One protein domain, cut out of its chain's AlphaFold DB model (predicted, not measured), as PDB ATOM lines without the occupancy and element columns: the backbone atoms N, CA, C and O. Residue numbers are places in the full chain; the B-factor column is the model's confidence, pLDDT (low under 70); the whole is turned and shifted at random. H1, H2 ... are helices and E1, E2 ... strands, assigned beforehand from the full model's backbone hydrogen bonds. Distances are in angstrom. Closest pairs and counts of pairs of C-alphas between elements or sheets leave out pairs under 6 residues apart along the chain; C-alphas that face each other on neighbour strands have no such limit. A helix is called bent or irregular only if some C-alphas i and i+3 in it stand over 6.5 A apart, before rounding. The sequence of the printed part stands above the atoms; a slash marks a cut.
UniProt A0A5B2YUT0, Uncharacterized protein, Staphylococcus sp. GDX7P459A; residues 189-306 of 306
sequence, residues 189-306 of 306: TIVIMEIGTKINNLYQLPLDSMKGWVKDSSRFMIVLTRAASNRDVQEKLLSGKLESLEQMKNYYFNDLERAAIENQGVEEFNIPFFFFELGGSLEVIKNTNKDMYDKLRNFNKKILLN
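This is residues 189 to 306 of the 306 residues of an uncharacterized protein of Staphylococcus sp. GDX7P459A (UniProt A0A5B2YUT0). Picture a small, strongly twisted sheet of three strands with helices H1 and H3 over one face, in two layers, and three more helices, H2, H4 and H5, gathered beyond the end where the strands finish. The printed part has 118 residues, running E1 H1 E2 H2 H3 E3 H4 H5; the sheet's order is E1 E2 E3, all parallel, and the class is mixed. E1, H1, E2 and E2, H2 H3, E3 are strand-helix-strand units, parallel neighbours joined through helices, with right-handed crossovers. The whole is compact, radius of gyration of the C-alphas 15.0 A, spanning 42 by 28 by 25 A.

Start at inner strand E2, residues 220 to 225: N 223 is 2.9 A from O 192 of E1, residues 189 to 195, and N 274 of E3, residues 273 to 276, is 2.9 A from O 222. H1, residues 196 to 204, is over E1 at a height over the sheet of 6.3 A. It only just touches H3, residues 245 to 264, with 3 pairs of C-alphas within 8 A, the closest those of Ile 199 and Leu 256, 7.8 A. H5, residues 290 to 302, touches H2, residues 231 to 238, about perpendicular at 76 degrees; their closest C-alphas, Leu 238 and Met 292, are 7.0 A apart. H5 also touches H4, residues 280 to 288, closest at C-alphas 286 and 293, 5.1 A. Every O i to N i+4 pair is within hydrogen-bond range in H2, H3, H4 and H5; irregular H1, with C-alphas 197 and 200 at 8.2 A, has 0 of 5, but 4 of 6 O i to N i+3 pairs.

Find C-alpha 189 at (74.931, 155.316, 130.802), where E1 begins its 19.7 A. H3 runs 27.0 A from C-alpha 245 at (94.474, 145.146, 140.297), and H5 18.3 A to C-alpha 302 at (95.391, 149.164, 148.084).

The farthest C-alphas, Glu 267 and Asn 287, are 42.8 A apart. The printed part has no cut, and H1 to E2 is a long link. Expect pLDDT under 70 at residues 218, 278 to 281 and 300 to 306.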
ATOM      1  N   THR A 189      73.792 156.216 130.624       80.50
ATOM      2  CA  THR A 189      74.931 155.316 130.802       80.50
ATOM      3  C   THR A 189      74.439 153.885 130.952       80.50
ATOM      4  O   THR A 189      73.452 153.628 131.643       80.50
ATOM      5  N   ILE A 190      75.132 152.948 130.316       85.12
ATOM      6  CA  ILE A 190      74.850 151.518 130.373       85.12
ATOM      7  C   ILE A 190      76.086 150.798 130.916       85.12
ATOM      8  O   ILE A 190      77.158 150.804 130.310       85.12
ATOM      9  N   VAL A 191      75.914 150.153 132.066       88.44
ATOM     10  CA  VAL A 191      76.879 149.232 132.661       88.44
ATOM     11  C   VAL A 191      76.668 147.861 132.036       88.44
ATOM     12  O   VAL A 191      75.676 147.196 132.325       88.44
ATOM     13  N   ILE A 192      77.599 147.425 131.197       92.25
ATOM     14  CA  ILE A 192      77.611 146.083 130.623       92.25
ATOM     15  C   ILE A 192      78.352 145.157 131.583       92.25
ATOM     16  O   ILE A 192      79.563 145.273 131.775       92.25
ATOM     17  N   MET A 193      77.619 144.235 132.196       91.75
ATOM     18  CA  MET A 193      78.165 143.233 133.098       91.75
ATOM     19  C   MET A 193      78.363 141.896 132.395       91.75
ATOM     20  O   MET A 193      77.436 141.383 131.777       91.75
ATOM     21  N   GLU A 194      79.527 141.276 132.569       92.31
ATOM     22  CA  GLU A 194      79.802 139.919 132.082       92.31
ATOM     23  C   GLU A 194      80.725 139.175 133.057       92.31
ATOM     24  O   GLU A 194      81.418 139.787 133.868       92.31
ATOM     25  N   ILE A 195      80.733 137.843 133.027       90.69
ATOM     26  CA  ILE A 195      81.713 137.058 133.777       90.69
ATOM     27  C   ILE A 195      83.050 137.016 133.033       90.69
ATOM     28  O   ILE A 195      83.092 136.842 131.817       90.69
ATOM     29  N   GLY A 196      84.170 137.089 133.750       89.12
ATOM     30  CA  GLY A 196      85.492 137.184 133.121       89.12
ATOM     31  C   GLY A 196      85.884 135.992 132.239       89.12
ATOM     32  O   GLY A 196      86.699 136.139 131.336       89.12
ATOM     33  N   THR A 197      85.297 134.807 132.435       89.12
ATOM     34  CA  THR A 197      85.497 133.650 131.536       89.12
ATOM     35  C   THR A 197      84.694 133.725 130.238       89.12
ATOM     36  O   THR A 197      84.919 132.916 129.343       89.12
ATOM     37  N   LYS A 198      83.760 134.671 130.129       90.50
ATOM     38  CA  LYS A 198      82.872 134.874 128.979       90.50
ATOM     39  C   LYS A 198      83.023 136.259 128.358       90.50
ATOM     40  O   LYS A 198      82.150 136.692 127.625       90.50
ATOM     41  N   ILE A 199      84.137 136.942 128.605       88.88
ATOM     42  CA  ILE A 199      84.393 138.294 128.092       88.88
ATOM     43  C   ILE A 199      84.165 138.433 126.574       88.88
ATOM     44  O   ILE A 199      83.659 139.451 126.115       88.88
ATOM     45  N   ASN A 200      84.427 137.374 125.800       86.44
ATOM     46  CA  ASN A 200      84.199 137.342 124.352       86.44
ATOM     47  C   ASN A 200      82.720 137.498 123.948       86.44
ATOM     48  O   ASN A 200      82.435 137.894 122.819       86.44
ATOM     49  N   ASN A 201      81.773 137.228 124.852       88.75
ATOM     50  CA  ASN A 201      80.346 137.440 124.609       88.75
ATOM     51  C   ASN A 201      79.996 138.915 124.401       88.75
ATOM     52  O   ASN A 201      78.989 139.211 123.764       88.75
ATOM     53  N   LEU A 202      80.826 139.842 124.890       88.19
ATOM     54  CA  LEU A 202      80.624 141.275 124.684       88.19
ATOM     55  C   LEU A 202      80.595 141.643 123.188       88.19
ATOM     56  O   LEU A 202      79.984 142.634 122.808       88.19
ATOM     57  N   TYR A 203      81.175 140.833 122.300       82.81
ATOM     58  CA  TYR A 203      81.097 141.056 120.847       82.81
ATOM     59  C   TYR A 203      79.844 140.477 120.188       82.81
ATOM     60  O   TYR A 203      79.630 140.684 118.997       82.81
ATOM     61  N   GLN A 204      79.027 139.748 120.944       83.00
ATOM     62  CA  GLN A 204      77.839 139.042 120.467       83.00
ATOM     63  C   GLN A 204      76.568 139.562 121.148       83.00
ATOM     64  O   GLN A 204      75.589 138.829 121.268       83.00
ATOM     65  N   LEU A 205      76.577 140.820 121.612       85.44
ATOM     66  CA  LEU A 205      75.398 141.414 122.238       85.44
ATOM     67  C   LEU A 205      74.244 141.458 121.222       85.44
ATOM     68  O   LEU A 205      74.412 142.040 120.146       85.44
ATOM     69  N   PRO A 206      73.088 140.849 121.536       78.00
ATOM     70  CA  PRO A 206      72.038 140.606 120.550       78.00
ATOM     71  C   PRO A 206      71.234 141.862 120.193       78.00
ATOM     72  O   PRO A 206      70.627 141.916 119.126       78.00
ATOM     73  N   LEU A 207      71.210 142.867 121.073       83.06
ATOM     74  CA  LEU A 207      70.330 144.026 120.942       83.06
ATOM     75  C   LEU A 207      70.935 145.144 120.093       83.06
ATOM     76  O   LEU A 207      72.071 145.573 120.301       83.06
ATOM     77  N   ASP A 208      70.114 145.710 119.209       79.50
ATOM     78  CA  ASP A 208      70.497 146.833 118.349       79.50
ATOM     79  C   ASP A 208      70.938 148.070 119.136       79.50
ATOM     80  O   ASP A 208      71.881 148.749 118.742       79.50
ATOM     81  N   SER A 209      70.307 148.344 120.279       79.88
ATOM     82  CA  SER A 209      70.663 149.454 121.175       79.88
ATOM     83  C   SER A 209      72.040 149.300 121.829       79.88
ATOM     84  O   SER A 209      72.591 150.284 122.323       79.88
ATOM     85  N   MET A 210      72.598 148.089 121.806       86.50
ATOM     86  CA  MET A 210      73.949 147.777 122.264       86.50
ATOM     87  C   MET A 210      74.968 147.821 121.120       86.50
ATOM     88  O   MET A 210      76.174 147.759 121.369       86.50
ATOM     89  N   LYS A 211      74.529 147.948 119.858       80.50
ATOM     90  CA  LYS A 211      75.446 148.118 118.726       80.50
ATOM     91  C   LYS A 211      76.233 149.412 118.906       80.50
ATOM     92  O   LYS A 211      75.683 150.461 119.221       80.50
ATOM     93  N   GLY A 212      77.542 149.330 118.683       79.75
ATOM     94  CA  GLY A 212      78.437 150.474 118.839       79.75
ATOM     95  C   GLY A 212      78.945 150.698 120.262       79.75
ATOM     96  O   GLY A 212      79.669 151.667 120.463       79.75
ATOM     97  N   TRP A 213      78.669 149.793 121.213       86.19
ATOM     98  CA  TRP A 213      79.218 149.896 122.570       86.19
ATOM     99  C   TRP A 213      80.744 150.053 122.589       86.19
ATOM    100  O   TRP A 213      81.267 150.788 123.411       86.19
ATOM    101  N   VAL A 214      81.440 149.430 121.630       86.00
ATOM    102  CA  VAL A 214      82.900 149.497 121.447       86.00
ATOM    103  C   VAL A 214      83.393 150.910 121.092       86.00
ATOM    104  O   VAL A 214      84.545 151.242 121.348       86.00
ATOM    105  N   LYS A 215      82.538 151.740 120.482       79.75
ATOM    106  CA  LYS A 215      82.885 153.064 119.936       79.75
ATOM    107  C   LYS A 215      82.437 154.223 120.824       79.75
ATOM    108  O   LYS A 215      82.953 155.324 120.679       79.75
ATOM    109  N   ASP A 216      81.471 153.993 121.708       76.12
ATOM    110  CA  ASP A 216      80.836 155.036 122.511       76.12
ATOM    111  C   ASP A 216      81.205 154.900 123.997       76.12
ATOM    112  O   ASP A 216      80.434 154.425 124.832       76.12
ATOM    113  N   SER A 217      82.407 155.356 124.341       70.88
ATOM    114  CA  SER A 217      82.885 155.404 125.729       70.88
ATOM    115  C   SER A 217      82.135 156.399 126.615       70.88
ATOM    116  O   SER A 217      82.289 156.386 127.835       70.88
ATOM    117  N   SER A 218      81.316 157.257 126.004       68.94
ATOM    118  CA  SER A 218      80.491 158.239 126.693       68.94
ATOM    119  C   SER A 218      79.236 157.582 127.292       68.94
ATOM    120  O   SER A 218      78.744 157.973 128.350       68.94
ATOM    121  N   ARG A 219      78.744 156.522 126.645       75.00
ATOM    122  CA  ARG A 219      77.510 155.836 127.030       75.00
ATOM    123  C   ARG A 219      77.745 154.498 127.710       75.00
ATOM    124  O   ARG A 219      76.910 154.085 128.511       75.00
ATOM    125  N   PHE A 220      78.835 153.804 127.405       82.81
ATOM    126  CA  PHE A 220      79.036 152.435 127.867       82.81
ATOM    127  C   PHE A 220      80.206 152.304 128.826       82.81
ATOM    128  O   PHE A 220      81.232 152.967 128.704       82.81
ATOM    129  N   MET A 221      80.057 151.370 129.756       85.44
ATOM    130  CA  MET A 221      81.144 150.897 130.595       85.44
ATOM    131  C   MET A 221      81.043 149.399 130.812       85.44
ATOM    132  O   MET A 221      79.953 148.833 130.771       85.44
ATOM    133  N   ILE A 222      82.176 148.761 131.081       87.50
ATOM    134  CA  ILE A 222      82.251 147.316 131.267       87.50
ATOM    135  C   ILE A 222      82.610 147.003 132.712       87.50
ATOM    136  O   ILE A 222      83.562 147.550 133.272       87.50
ATOM    137  N   VAL A 223      81.860 146.076 133.299       86.56
ATOM    138  CA  VAL A 223      82.127 145.517 134.622       86.56
ATOM    139  C   VAL A 223      82.229 144.004 134.501       86.56
ATOM    140  O   VAL A 223      81.248 143.319 134.216       86.56
ATOM    141  N   LEU A 224      83.411 143.457 134.765       87.88
ATOM    142  CA  LEU A 224      83.582 142.013 134.848       87.88
ATOM    143  C   LEU A 224      83.344 141.494 136.256       87.88
ATOM    144  O   LEU A 224      83.965 141.955 137.206       87.88
ATOM    145  N   THR A 225      82.531 140.459 136.399       85.56
ATOM    146  CA  THR A 225      82.464 139.680 137.639       85.56
ATOM    147  C   THR A 225      83.201 138.362 137.472       85.56
ATOM    148  O   THR A 225      83.463 137.916 136.355       85.56
ATOM    149  N   ARG A 226      83.573 137.699 138.573       85.12
ATOM    150  CA  ARG A 226      84.217 136.372 138.513       85.12
ATOM    151  C   ARG A 226      85.486 136.339 137.643       85.12
ATOM    152  O   ARG A 226      85.819 135.296 137.077       85.12
ATOM    153  N   ALA A 227      86.178 137.467 137.509       84.50
ATOM    154  CA  ALA A 227      87.429 137.595 136.773       84.50
ATOM    155  C   ALA A 227      88.491 136.605 137.294       84.50
ATOM    156  O   ALA A 227      89.115 135.868 136.536       84.50
ATOM    157  N   ALA A 228      88.603 136.460 138.611       83.38
ATOM    158  CA  ALA A 228      89.518 135.516 139.239       83.38
ATOM    159  C   ALA A 228      89.064 134.049 139.132       83.38
ATOM    160  O   ALA A 228      89.758 133.151 139.599       83.38
ATOM    161  N   SER A 229      87.908 133.765 138.522       83.19
ATOM    162  CA  SER A 229      87.495 132.389 138.207       83.19
ATOM    163  C   SER A 229      88.110 131.864 136.903       83.19
ATOM    164  O   SER A 229      88.008 130.670 136.626       83.19
ATOM    165  N   ASN A 230      88.739 132.719 136.089       86.06
ATOM    166  CA  ASN A 230      89.441 132.289 134.883       86.06
ATOM    167  C   ASN A 230      90.753 131.575 135.252       86.06
ATOM    168  O   ASN A 230      91.579 132.128 135.969       86.06
ATOM    169  N   ARG A 231      90.956 130.355 134.740       86.69
ATOM    170  CA  ARG A 231      92.123 129.523 135.064       86.69
ATOM    171  C   ARG A 231      93.462 130.180 134.712       86.69
ATOM    172  O   ARG A 231      94.370 130.118 135.530       86.69
ATOM    173  N   ASP A 232      93.586 130.818 133.548       88.81
ATOM    174  CA  ASP A 232      94.834 131.498 133.161       88.81
ATOM    175  C   ASP A 232      95.115 132.674 134.108       88.81
ATOM    176  O   ASP A 232      96.237 132.867 134.576       88.81
ATOM    177  N   VAL A 233      94.065 133.401 134.502       89.06
ATOM    178  CA  VAL A 233      94.170 134.460 135.515       89.06
ATOM    179  C   VAL A 233      94.584 133.891 136.870       89.06
ATOM    180  O   VAL A 233      95.481 134.443 137.502       89.06
ATOM    181  N   GLN A 234      94.004 132.771 137.308       88.06
ATOM    182  CA  GLN A 234      94.400 132.099 138.550       88.06
ATOM    183  C   GLN A 234      95.870 131.678 138.520       88.06
ATOM    184  O   GLN A 234      96.614 131.967 139.454       88.06
ATOM    185  N   GLU A 235      96.313 131.036 137.440       89.50
ATOM    186  CA  GLU A 235      97.700 130.600 137.270       89.50
ATOM    187  C   GLU A 235      98.664 131.795 137.288       89.50
ATOM    188  O   GLU A 235      99.704 131.753 137.956       89.50
ATOM    189  N   LYS A 236      98.314 132.908 136.633       91.25
ATOM    190  CA  LYS A 236      99.119 134.138 136.660       91.25
ATOM    191  C   LYS A 236      99.127 134.824 138.024       91.25
ATOM    192  O   LYS A 236     100.181 135.295 138.444       91.25
ATOM    193  N   LEU A 237      97.998 134.858 138.730       87.62
ATOM    194  CA  LEU A 237      97.927 135.380 140.096       87.62
ATOM    195  C   LEU A 237      98.819 134.564 141.029       87.62
ATOM    196  O   LEU A 237      99.595 135.131 141.795       87.62
ATOM    197  N   LEU A 238      98.731 133.233 140.973       86.12
ATOM    198  CA  LEU A 238      99.486 132.337 141.848       86.12
ATOM    199  C   LEU A 238     100.988 132.374 141.549       86.12
ATOM    200  O   LEU A 238     101.777 132.454 142.486       86.12
ATOM    201  N   SER A 239     101.373 132.414 140.271       89.31
ATOM    202  CA  SER A 239     102.778 132.505 139.846       89.31
ATOM    203  C   SER A 239     103.419 133.888 140.018       89.31
ATOM    204  O   SER A 239     104.605 134.029 139.735       89.31
ATOM    205  N   GLY A 240     102.667 134.907 140.454       86.50
ATOM    206  CA  GLY A 240     103.176 136.279 140.598       86.50
ATOM    207  C   GLY A 240     103.319 137.033 139.271       86.50
ATOM    208  O   GLY A 240     103.944 138.080 139.214       86.50
ATOM    209  N   LYS A 241     102.729 136.532 138.179       88.56
ATOM    210  CA  LYS A 241     102.657 137.262 136.899       88.56
ATOM    211  C   LYS A 241     101.587 138.358 136.910       88.56
ATOM    212  O   LYS A 241     101.663 139.288 136.116       88.56
ATOM    213  N   LEU A 242     100.584 138.229 137.783       89.00
ATOM    214  CA  LEU A 242      99.608 139.267 138.106       89.00
ATOM    215  C   LEU A 242      99.672 139.542 139.614       89.00
ATOM    216  O   LEU A 242      99.255 138.717 140.424       89.00
ATOM    217  N   GLU A 243     100.199 140.702 139.990       86.06
ATOM    218  CA  GLU A 243     100.453 141.107 141.382       86.06
ATOM    219  C   GLU A 243      99.638 142.331 141.810       86.06
ATOM    220  O   GLU A 243      99.735 142.786 142.954       86.06
ATOM    221  N   SER A 244      98.835 142.886 140.903       81.19
ATOM    222  CA  SER A 244      98.009 144.059 141.177       81.19
ATOM    223  C   SER A 244      96.685 144.045 140.422       81.19
ATOM    224  O   SER A 244      96.528 143.386 139.390       81.19
ATOM    225  N   LEU A 245      95.750 144.847 140.936       75.88
ATOM    226  CA  LEU A 245      94.474 145.146 140.297       75.88
ATOM    227  C   LEU A 245      94.673 145.718 138.886       75.88
ATOM    228  O   LEU A 245      94.029 145.271 137.946       75.88
ATOM    229  N   GLU A 246      95.602 146.667 138.746       81.38
ATOM    230  CA  GLU A 246      95.943 147.334 137.484       81.38
ATOM    231  C   GLU A 246      96.410 146.324 136.430       81.38
ATOM    232  O   GLU A 246      95.946 146.332 135.297       81.38
ATOM    233  N   GLN A 247      97.281 145.386 136.814       86.81
ATOM    234  CA  GLN A 247      97.756 144.346 135.900       86.81
ATOM    235  C   GLN A 247      96.634 143.392 135.482       86.81
ATOM    236  O   GLN A 247      96.573 143.000 134.320       86.81
ATOM    237  N   MET A 248      95.734 143.025 136.400       84.38
ATOM    238  CA  MET A 248      94.565 142.207 136.061       84.38
ATOM    239  C   MET A 248      93.596 142.967 135.145       84.38
ATOM    240  O   MET A 248      93.083 142.390 134.188       84.38
ATOM    241  N   LYS A 249      93.379 144.261 135.409       83.50
ATOM    242  CA  LYS A 249      92.588 145.152 134.555       83.50
ATOM    243  C   LYS A 249      93.176 145.179 133.146       83.50
ATOM    244  O   LYS A 249      92.460 144.886 132.199       83.50
ATOM    245  N   ASN A 250      94.474 145.451 133.030       87.75
ATOM    246  CA  ASN A 250      95.177 145.531 131.753       87.75
ATOM    247  C   ASN A 250      95.176 144.194 131.011       87.75
ATOM    248  O   ASN A 250      95.043 144.185 129.798       87.75
ATOM    249  N   TYR A 251      95.271 143.063 131.715       90.00
ATOM    250  CA  TYR A 251      95.178 141.742 131.088       90.00
ATOM    251  C   TYR A 251      93.862 141.578 130.312       90.00
ATOM    252  O   TYR A 251      93.889 141.309 129.116       90.00
ATOM    253  N   TYR A 252      92.720 141.826 130.958       90.00
ATOM    254  CA  TYR A 252      91.421 141.725 130.289       90.00
ATOM    255  C   TYR A 252      91.157 142.854 129.294       90.00
ATOM    256  O   TYR A 252      90.539 142.632 128.255       90.00
ATOM    257  N   PHE A 253      91.604 144.066 129.618       88.94
ATOM    258  CA  PHE A 253      91.439 145.223 128.752       88.94
ATOM    259  C   PHE A 253      92.185 145.035 127.434       88.94
ATOM    260  O   PHE A 253      91.605 145.284 126.390       88.94
ATOM    261  N   ASN A 254      93.420 144.526 127.465       89.44
ATOM    262  CA  ASN A 254      94.214 144.283 126.261       89.44
ATOM    263  C   ASN A 254      93.590 143.201 125.369       89.44
ATOM    264  O   ASN A 254      93.667 143.297 124.144       89.44
ATOM    265  N   ASP A 255      92.977 142.174 125.965       87.62
ATOM    266  CA  ASP A 255      92.231 141.163 125.211       87.62
ATOM    267  C   ASP A 255      91.024 141.795 124.501       87.62
ATOM    268  O   ASP A 255      90.780 141.520 123.324       87.62
ATOM    269  N   LEU A 256      90.308 142.697 125.185       88.31
ATOM    270  CA  LEU A 256      89.183 143.423 124.600       88.31
ATOM    271  C   LEU A 256      89.597 144.450 123.545       88.31
ATOM    272  O   LEU A 256      88.975 144.547 122.491       88.31
ATOM    273  N   GLU A 257      90.634 145.227 123.818       89.06
ATOM    274  CA  GLU A 257      91.167 146.223 122.899       89.06
ATOM    275  C   GLU A 257      91.615 145.550 121.605       89.06
ATOM    276  O   GLU A 257      91.203 145.960 120.522       89.06
ATOM    277  N   ARG A 258      92.369 144.450 121.705       87.25
ATOM    278  CA  ARG A 258      92.804 143.688 120.533       87.25
ATOM    279  C   ARG A 258      91.618 143.214 119.706       87.25
ATOM    280  O   ARG A 258      91.567 143.474 118.508       87.25
ATOM    281  N   ALA A 259      90.645 142.561 120.337       85.25
ATOM    282  CA  ALA A 259      89.476 142.063 119.624       85.25
ATOM    283  C   ALA A 259      88.585 143.200 119.088       85.25
ATOM    284  O   ALA A 259      87.941 143.021 118.055       85.25
ATOM    285  N   ALA A 260      88.559 144.370 119.729       85.56
ATOM    286  CA  ALA A 260      87.876 145.554 119.224       85.56
ATOM    287  C   ALA A 260      88.568 146.112 117.969       85.56
ATOM    288  O   ALA A 260      87.908 146.338 116.955       85.56
ATOM    289  N   ILE A 261      89.889 146.287 118.003       85.44
ATOM    290  CA  ILE A 261      90.668 146.782 116.861       85.44
ATOM    291  C   ILE A 261      90.559 145.799 115.686       85.44
ATOM    292  O   ILE A 261      90.205 146.199 114.578       85.44
ATOM    293  N   GLU A 262      90.788 144.505 115.932       84.94
ATOM    294  CA  GLU A 262      90.822 143.468 114.893       84.94
ATOM    295  C   GLU A 262      89.442 143.183 114.281       84.94
ATOM    296  O   GLU A 262      89.335 143.030 113.065       84.94
ATOM    297  N   ASN A 263      88.377 143.121 115.094       79.69
ATOM    298  CA  ASN A 263      87.056 142.686 114.620       79.69
ATOM    299  C   ASN A 263      86.072 143.833 114.357       79.69
ATOM    300  O   ASN A 263      85.119 143.653 113.602       79.69
ATOM    301  N   GLN A 264      86.249 144.992 114.998       78.94
ATOM    302  CA  GLN A 264      85.308 146.124 114.927       78.94
ATOM    303  C   GLN A 264      85.927 147.374 114.275       78.94
ATOM    304  O   GLN A 264      85.214 148.361 114.056       78.94
ATOM    305  N   GLY A 265      87.227 147.332 113.949       79.69
ATOM    306  CA  GLY A 265      87.937 148.389 113.227       79.69
ATOM    307  C   GLY A 265      87.963 149.719 113.975       79.69
ATOM    308  O   GLY A 265      87.823 150.768 113.350       79.69
ATOM    309  N   VAL A 266      88.047 149.686 115.308       83.00
ATOM    310  CA  VAL A 266      88.242 150.907 116.104       83.00
ATOM    311  C   VAL A 266      89.715 151.298 116.126       83.00
ATOM    312  O   VAL A 266      90.576 150.435 116.255       83.00
ATOM    313  N   GLU A 267      89.997 152.593 115.982       78.12
ATOM    314  CA  GLU A 267      91.367 153.127 116.034       78.12
ATOM    315  C   GLU A 267      91.886 153.228 117.474       78.12
ATOM    316  O   GLU A 267      93.068 153.005 117.723       78.12
ATOM    317  N   GLU A 268      90.994 153.519 118.425       78.19
ATOM    318  CA  GLU A 268      91.293 153.612 119.852       78.19
ATOM    319  C   GLU A 268      90.158 152.965 120.656       78.19
ATOM    320  O   GLU A 268      88.976 153.218 120.403       78.19
ATOM    321  N   PHE A 269      90.513 152.124 121.629       80.44
ATOM    322  CA  PHE A 269      89.566 151.522 122.561       80.44
ATOM    323  C   PHE A 269      89.740 152.177 123.929       80.44
ATOM    324  O   PHE A 269      90.698 151.901 124.641       80.44
ATOM    325  N   ASN A 270      88.818 153.061 124.308       78.06
ATOM    326  CA  ASN A 270      88.926 153.831 125.549       78.06
ATOM    327  C   ASN A 270      87.617 153.794 126.340       78.06
ATOM    328  O   ASN A 270      86.933 154.802 126.479       78.06
ATOM    329  N   ILE A 271      87.236 152.608 126.818       78.06
ATOM    330  CA  ILE A 271      85.996 152.392 127.577       78.06
ATOM    331  C   ILE A 271      86.308 152.220 129.067       78.06
ATOM    332  O   ILE A 271      87.216 151.454 129.412       78.06
ATOM    333  N   PRO A 272      85.542 152.855 129.977       78.06
ATOM    334  CA  PRO A 272      85.667 152.596 131.404       78.06
ATOM    335  C   PRO A 272      85.482 151.105 131.708       78.06
ATOM    336  O   PRO A 272      84.433 150.517 131.442       78.06
ATOM    337  N   PHE A 273      86.523 150.497 132.270       77.19
ATOM    338  CA  PHE A 273      86.604 149.059 132.484       77.19
ATOM    339  C   PHE A 273      86.950 148.749 133.937       77.19
ATOM    340  O   PHE A 273      87.971 149.206 134.463       77.19
ATOM    341  N   PHE A 274      86.103 147.950 134.571       77.31
ATOM    342  CA  PHE A 274      86.213 147.581 135.973       77.31
ATOM    343  C   PHE A 274      86.012 146.084 136.135       77.31
ATOM    344  O   PHE A 274      85.417 145.412 135.294       77.31
ATOM    345  N   PHE A 275      86.460 145.560 137.265       75.75
ATOM    346  CA  PHE A 275      86.064 144.235 137.694       75.75
ATOM    347  C   PHE A 275      85.622 144.254 139.146       75.75
ATOM    348  O   PHE A 275      86.036 145.091 139.946       75.75
ATOM    349  N   PHE A 276      84.743 143.320 139.457       70.38
ATOM    350  CA  PHE A 276      83.954 143.311 140.662       70.38
ATOM    351  C   PHE A 276      83.802 141.872 141.150       70.38
ATOM    352  O   PHE A 276      82.961 141.102 140.680       70.38
ATOM    353  N   GLU A 277      84.662 141.492 142.090       70.62
ATOM    354  CA  GLU A 277      84.615 140.188 142.752       70.62
ATOM    355  C   GLU A 277      83.885 140.303 144.088       70.62
ATOM    356  O   GLU A 277      84.509 140.552 145.120       70.62
ATOM    357  N   LEU A 278      82.558 140.134 144.063       63.81
ATOM    358  CA  LEU A 278      81.696 140.272 145.237       63.81
ATOM    359  C   LEU A 278      80.868 139.036 145.580       63.81
ATOM    360  O   LEU A 278      80.498 138.212 144.739       63.81
ATOM    361  N   GLY A 279      80.491 138.989 146.860       64.25
ATOM    362  CA  GLY A 279      79.501 138.067 147.393       64.25
ATOM    363  C   GLY A 279      79.913 136.613 147.209       64.25
ATOM    364  O   GLY A 279      81.002 136.198 147.603       64.25
ATOM    365  N   GLY A 280      79.028 135.824 146.596       65.25
ATOM    366  CA  GLY A 280      79.216 134.382 146.464       65.25
ATOM    367  C   GLY A 280      80.472 133.970 145.690       65.25
ATOM    368  O   GLY A 280      81.015 132.912 145.992       65.25
ATOM    369  N   SER A 281      80.960 134.764 144.724       67.31
ATOM    370  CA  SER A 281      82.194 134.408 144.003       67.31
ATOM    371  C   SER A 281      83.421 134.534 144.898       67.31
ATOM    372  O   SER A 281      84.233 133.612 144.952       67.31
ATOM    373  N   LEU A 282      83.513 135.617 145.670       71.38
ATOM    374  CA  LEU A 282      84.623 135.829 146.589       71.38
ATOM    375  C   LEU A 282      84.600 134.831 147.758       71.38
ATOM    376  O   LEU A 282      85.653 134.330 148.146       71.38
ATOM    377  N   GLU A 283      83.419 134.481 148.278       71.38
ATOM    378  CA  GLU A 283      83.285 133.445 149.316       71.38
ATOM    379  C   GLU A 283      83.669 132.050 148.799       71.38
ATOM    380  O   GLU A 283      84.311 131.278 149.511       71.38
ATOM    381  N   VAL A 284      83.353 131.715 147.543       76.38
ATOM    382  CA  VAL A 284      83.849 130.472 146.927       76.38
ATOM    383  C   VAL A 284      85.373 130.482 146.859       76.38
ATOM    384  O   VAL A 284      85.996 129.496 147.251       76.38
ATOM    385  N   ILE A 285      85.983 131.587 146.424       78.50
ATOM    386  CA  ILE A 285      87.445 131.729 146.372       78.50
ATOM    387  C   ILE A 285      88.062 131.588 147.769       78.50
ATOM    388  O   ILE A 285      88.994 130.814 147.943       78.50
ATOM    389  N   LYS A 286      87.499 132.238 148.787       80.38
ATOM    390  CA  LYS A 286      87.923 132.111 150.191       80.38
ATOM    391  C   LYS A 286      87.932 130.667 150.689       80.38
ATOM    392  O   LYS A 286      88.874 130.259 151.362       80.38
ATOM    393  N   ASN A 287      86.899 129.901 150.342       79.94
ATOM    394  CA  ASN A 287      86.744 128.511 150.772       79.94
ATOM    395  C   ASN A 287      87.606 127.525 149.966       79.94
ATOM    396  O   ASN A 287      87.859 126.421 150.436       79.94
ATOM    397  N   THR A 288      88.038 127.897 148.758       81.50
ATOM    398  CA  THR A 288      88.765 127.001 147.838       81.50
ATOM    399  C   THR A 288      90.249 127.326 147.713       81.50
ATOM    400  O   THR A 288      91.048 126.425 147.475       81.50
ATOM    401  N   ASN A 289      90.639 128.591 147.871       81.81
ATOM    402  CA  ASN A 289      92.006 129.066 147.704       81.81
ATOM    403  C   ASN A 289      92.247 130.349 148.524       81.81
ATOM    404  O   ASN A 289      92.002 131.471 148.068       81.81
ATOM    405  N   LYS A 290      92.754 130.170 149.749       82.56
ATOM    406  CA  LYS A 290      92.992 131.262 150.701       82.56
ATOM    407  C   LYS A 290      94.031 132.274 150.209       82.56
ATOM    408  O   LYS A 290      93.806 133.471 150.348       82.56
ATOM    409  N   ASP A 291      95.108 131.816 149.575       82.88
ATOM    410  CA  ASP A 291      96.164 132.698 149.059       82.88
ATOM    411  C   ASP A 291      95.627 133.630 147.967       82.88
ATOM    412  O   ASP A 291      95.941 134.822 147.926       82.88
ATOM    413  N   MET A 292      94.767 133.103 147.091       81.56
ATOM    414  CA  MET A 292      94.088 133.898 146.073       81.56
ATOM    415  C   MET A 292      93.087 134.874 146.690       81.56
ATOM    416  O   MET A 292      93.051 136.037 146.290       81.56
ATOM    417  N   TYR A 293      92.309 134.435 147.682       82.31
ATOM    418  CA  TYR A 293      91.415 135.318 148.427       82.31
ATOM    419  C   TYR A 293      92.174 136.481 149.072       82.31
ATOM    420  O   TYR A 293      91.766 137.630 148.919       82.31
ATOM    421  N   ASP A 294      93.300 136.209 149.733       80.06
ATOM    422  CA  ASP A 294      94.108 137.238 150.383       80.06
ATOM    423  C   ASP A 294      94.726 138.199 149.355       80.06
ATOM    424  O   ASP A 294      94.733 139.410 149.582       80.06
ATOM    425  N   LYS A 295      95.160 137.709 148.182       79.50
ATOM    426  CA  LYS A 295      95.607 138.564 147.065       79.50
ATOM    427  C   LYS A 295      94.496 139.486 146.566       79.50
ATOM    428  O   LYS A 295      94.702 140.696 146.521       79.50
ATOM    429  N   LEU A 296      93.318 138.944 146.256       77.12
ATOM    430  CA  LEU A 296      92.174 139.736 145.787       77.12
ATOM    431  C   LEU A 296      91.721 140.740 146.849       77.12
ATOM    432  O   LEU A 296      91.515 141.913 146.552       77.12
ATOM    433  N   ARG A 297      91.669 140.320 148.116       73.25
ATOM    434  CA  ARG A 297      91.377 141.203 149.247       73.25
ATOM    435  C   ARG A 297      92.420 142.315 149.389       73.25
ATOM    436  O   ARG A 297      92.063 143.439 149.726       73.25
ATOM    437  N   ASN A 298      93.696 142.037 149.136       70.19
ATOM    438  CA  ASN A 298      94.759 143.041 149.184       70.19
ATOM    439  C   ASN A 298      94.726 144.000 147.989       70.19
ATOM    440  O   ASN A 298      94.998 145.186 148.170       70.19
ATOM    441  N   PHE A 299      94.370 143.524 146.791       70.31
ATOM    442  CA  PHE A 299      94.151 144.383 145.619       70.31
ATOM    443  C   PHE A 299      93.061 145.400 145.910       70.31
ATOM    444  O   PHE A 299      93.249 146.594 145.713       70.31
ATOM    445  N   ASN A 300      91.982 144.903 146.496       56.53
ATOM    446  CA  ASN A 300      90.858 145.673 146.971       56.53
ATOM    447  C   ASN A 300      91.273 146.699 148.055       56.53
ATOM    448  O   ASN A 300      90.886 147.859 147.987       56.53
ATOM    449  N   LYS A 301      92.145 146.338 149.009       50.72
ATOM    450  CA  LYS A 301      92.632 147.265 150.054       50.72
ATOM    451  C   LYS A 301      93.558 148.384 149.560       50.72
ATOM    452  O   LYS A 301      93.512 149.475 150.114       50.72
ATOM    453  N   LYS A 302      94.425 148.147 148.566       43.38
ATOM    454  CA  LYS A 302      95.391 149.164 148.084       43.38
ATOM    455  C   LYS A 302      94.730 150.378 147.415       43.38
ATOM    456  O   LYS A 302      95.376 151.408 147.272       43.38
ATOM    457  N   ILE A 303      93.460 150.261 147.044       42.09
ATOM    458  CA  ILE A 303      92.648 151.333 146.459       42.09
ATOM    459  C   ILE A 303      92.271 152.402 147.513       42.09
ATOM    460  O   ILE A 303      91.954 153.518 147.143       42.09
ATOM    461  N   LEU A 304      92.365 152.095 148.815       31.06
ATOM    462  CA  LEU A 304      92.010 152.992 149.933       31.06
ATOM    463  C   LEU A 304      93.101 153.997 150.346       31.06
ATOM    464  O   LEU A 304      92.879 154.800 151.251       31.06
ATOM    465  N   LEU A 305      94.306 153.892 149.777       29.02
ATOM    466  CA  LEU A 305      95.490 154.648 150.216       29.02
ATOM    467  C   LEU A 305      96.046 155.608 149.152       29.02
ATOM    468  O   LEU A 305      97.014 156.312 149.442       29.02
ATOM    469  N   ASN A 306      95.449 155.628 147.960       31.50
ATOM    470  CA  ASN A 306      95.769 156.532 146.854       31.50
ATOM    471  C   ASN A 306      94.535 157.351 146.494       31.50
ATOM    472  O   ASN A 306      94.732 158.488 146.017       31.50
TER     473      ASN A 306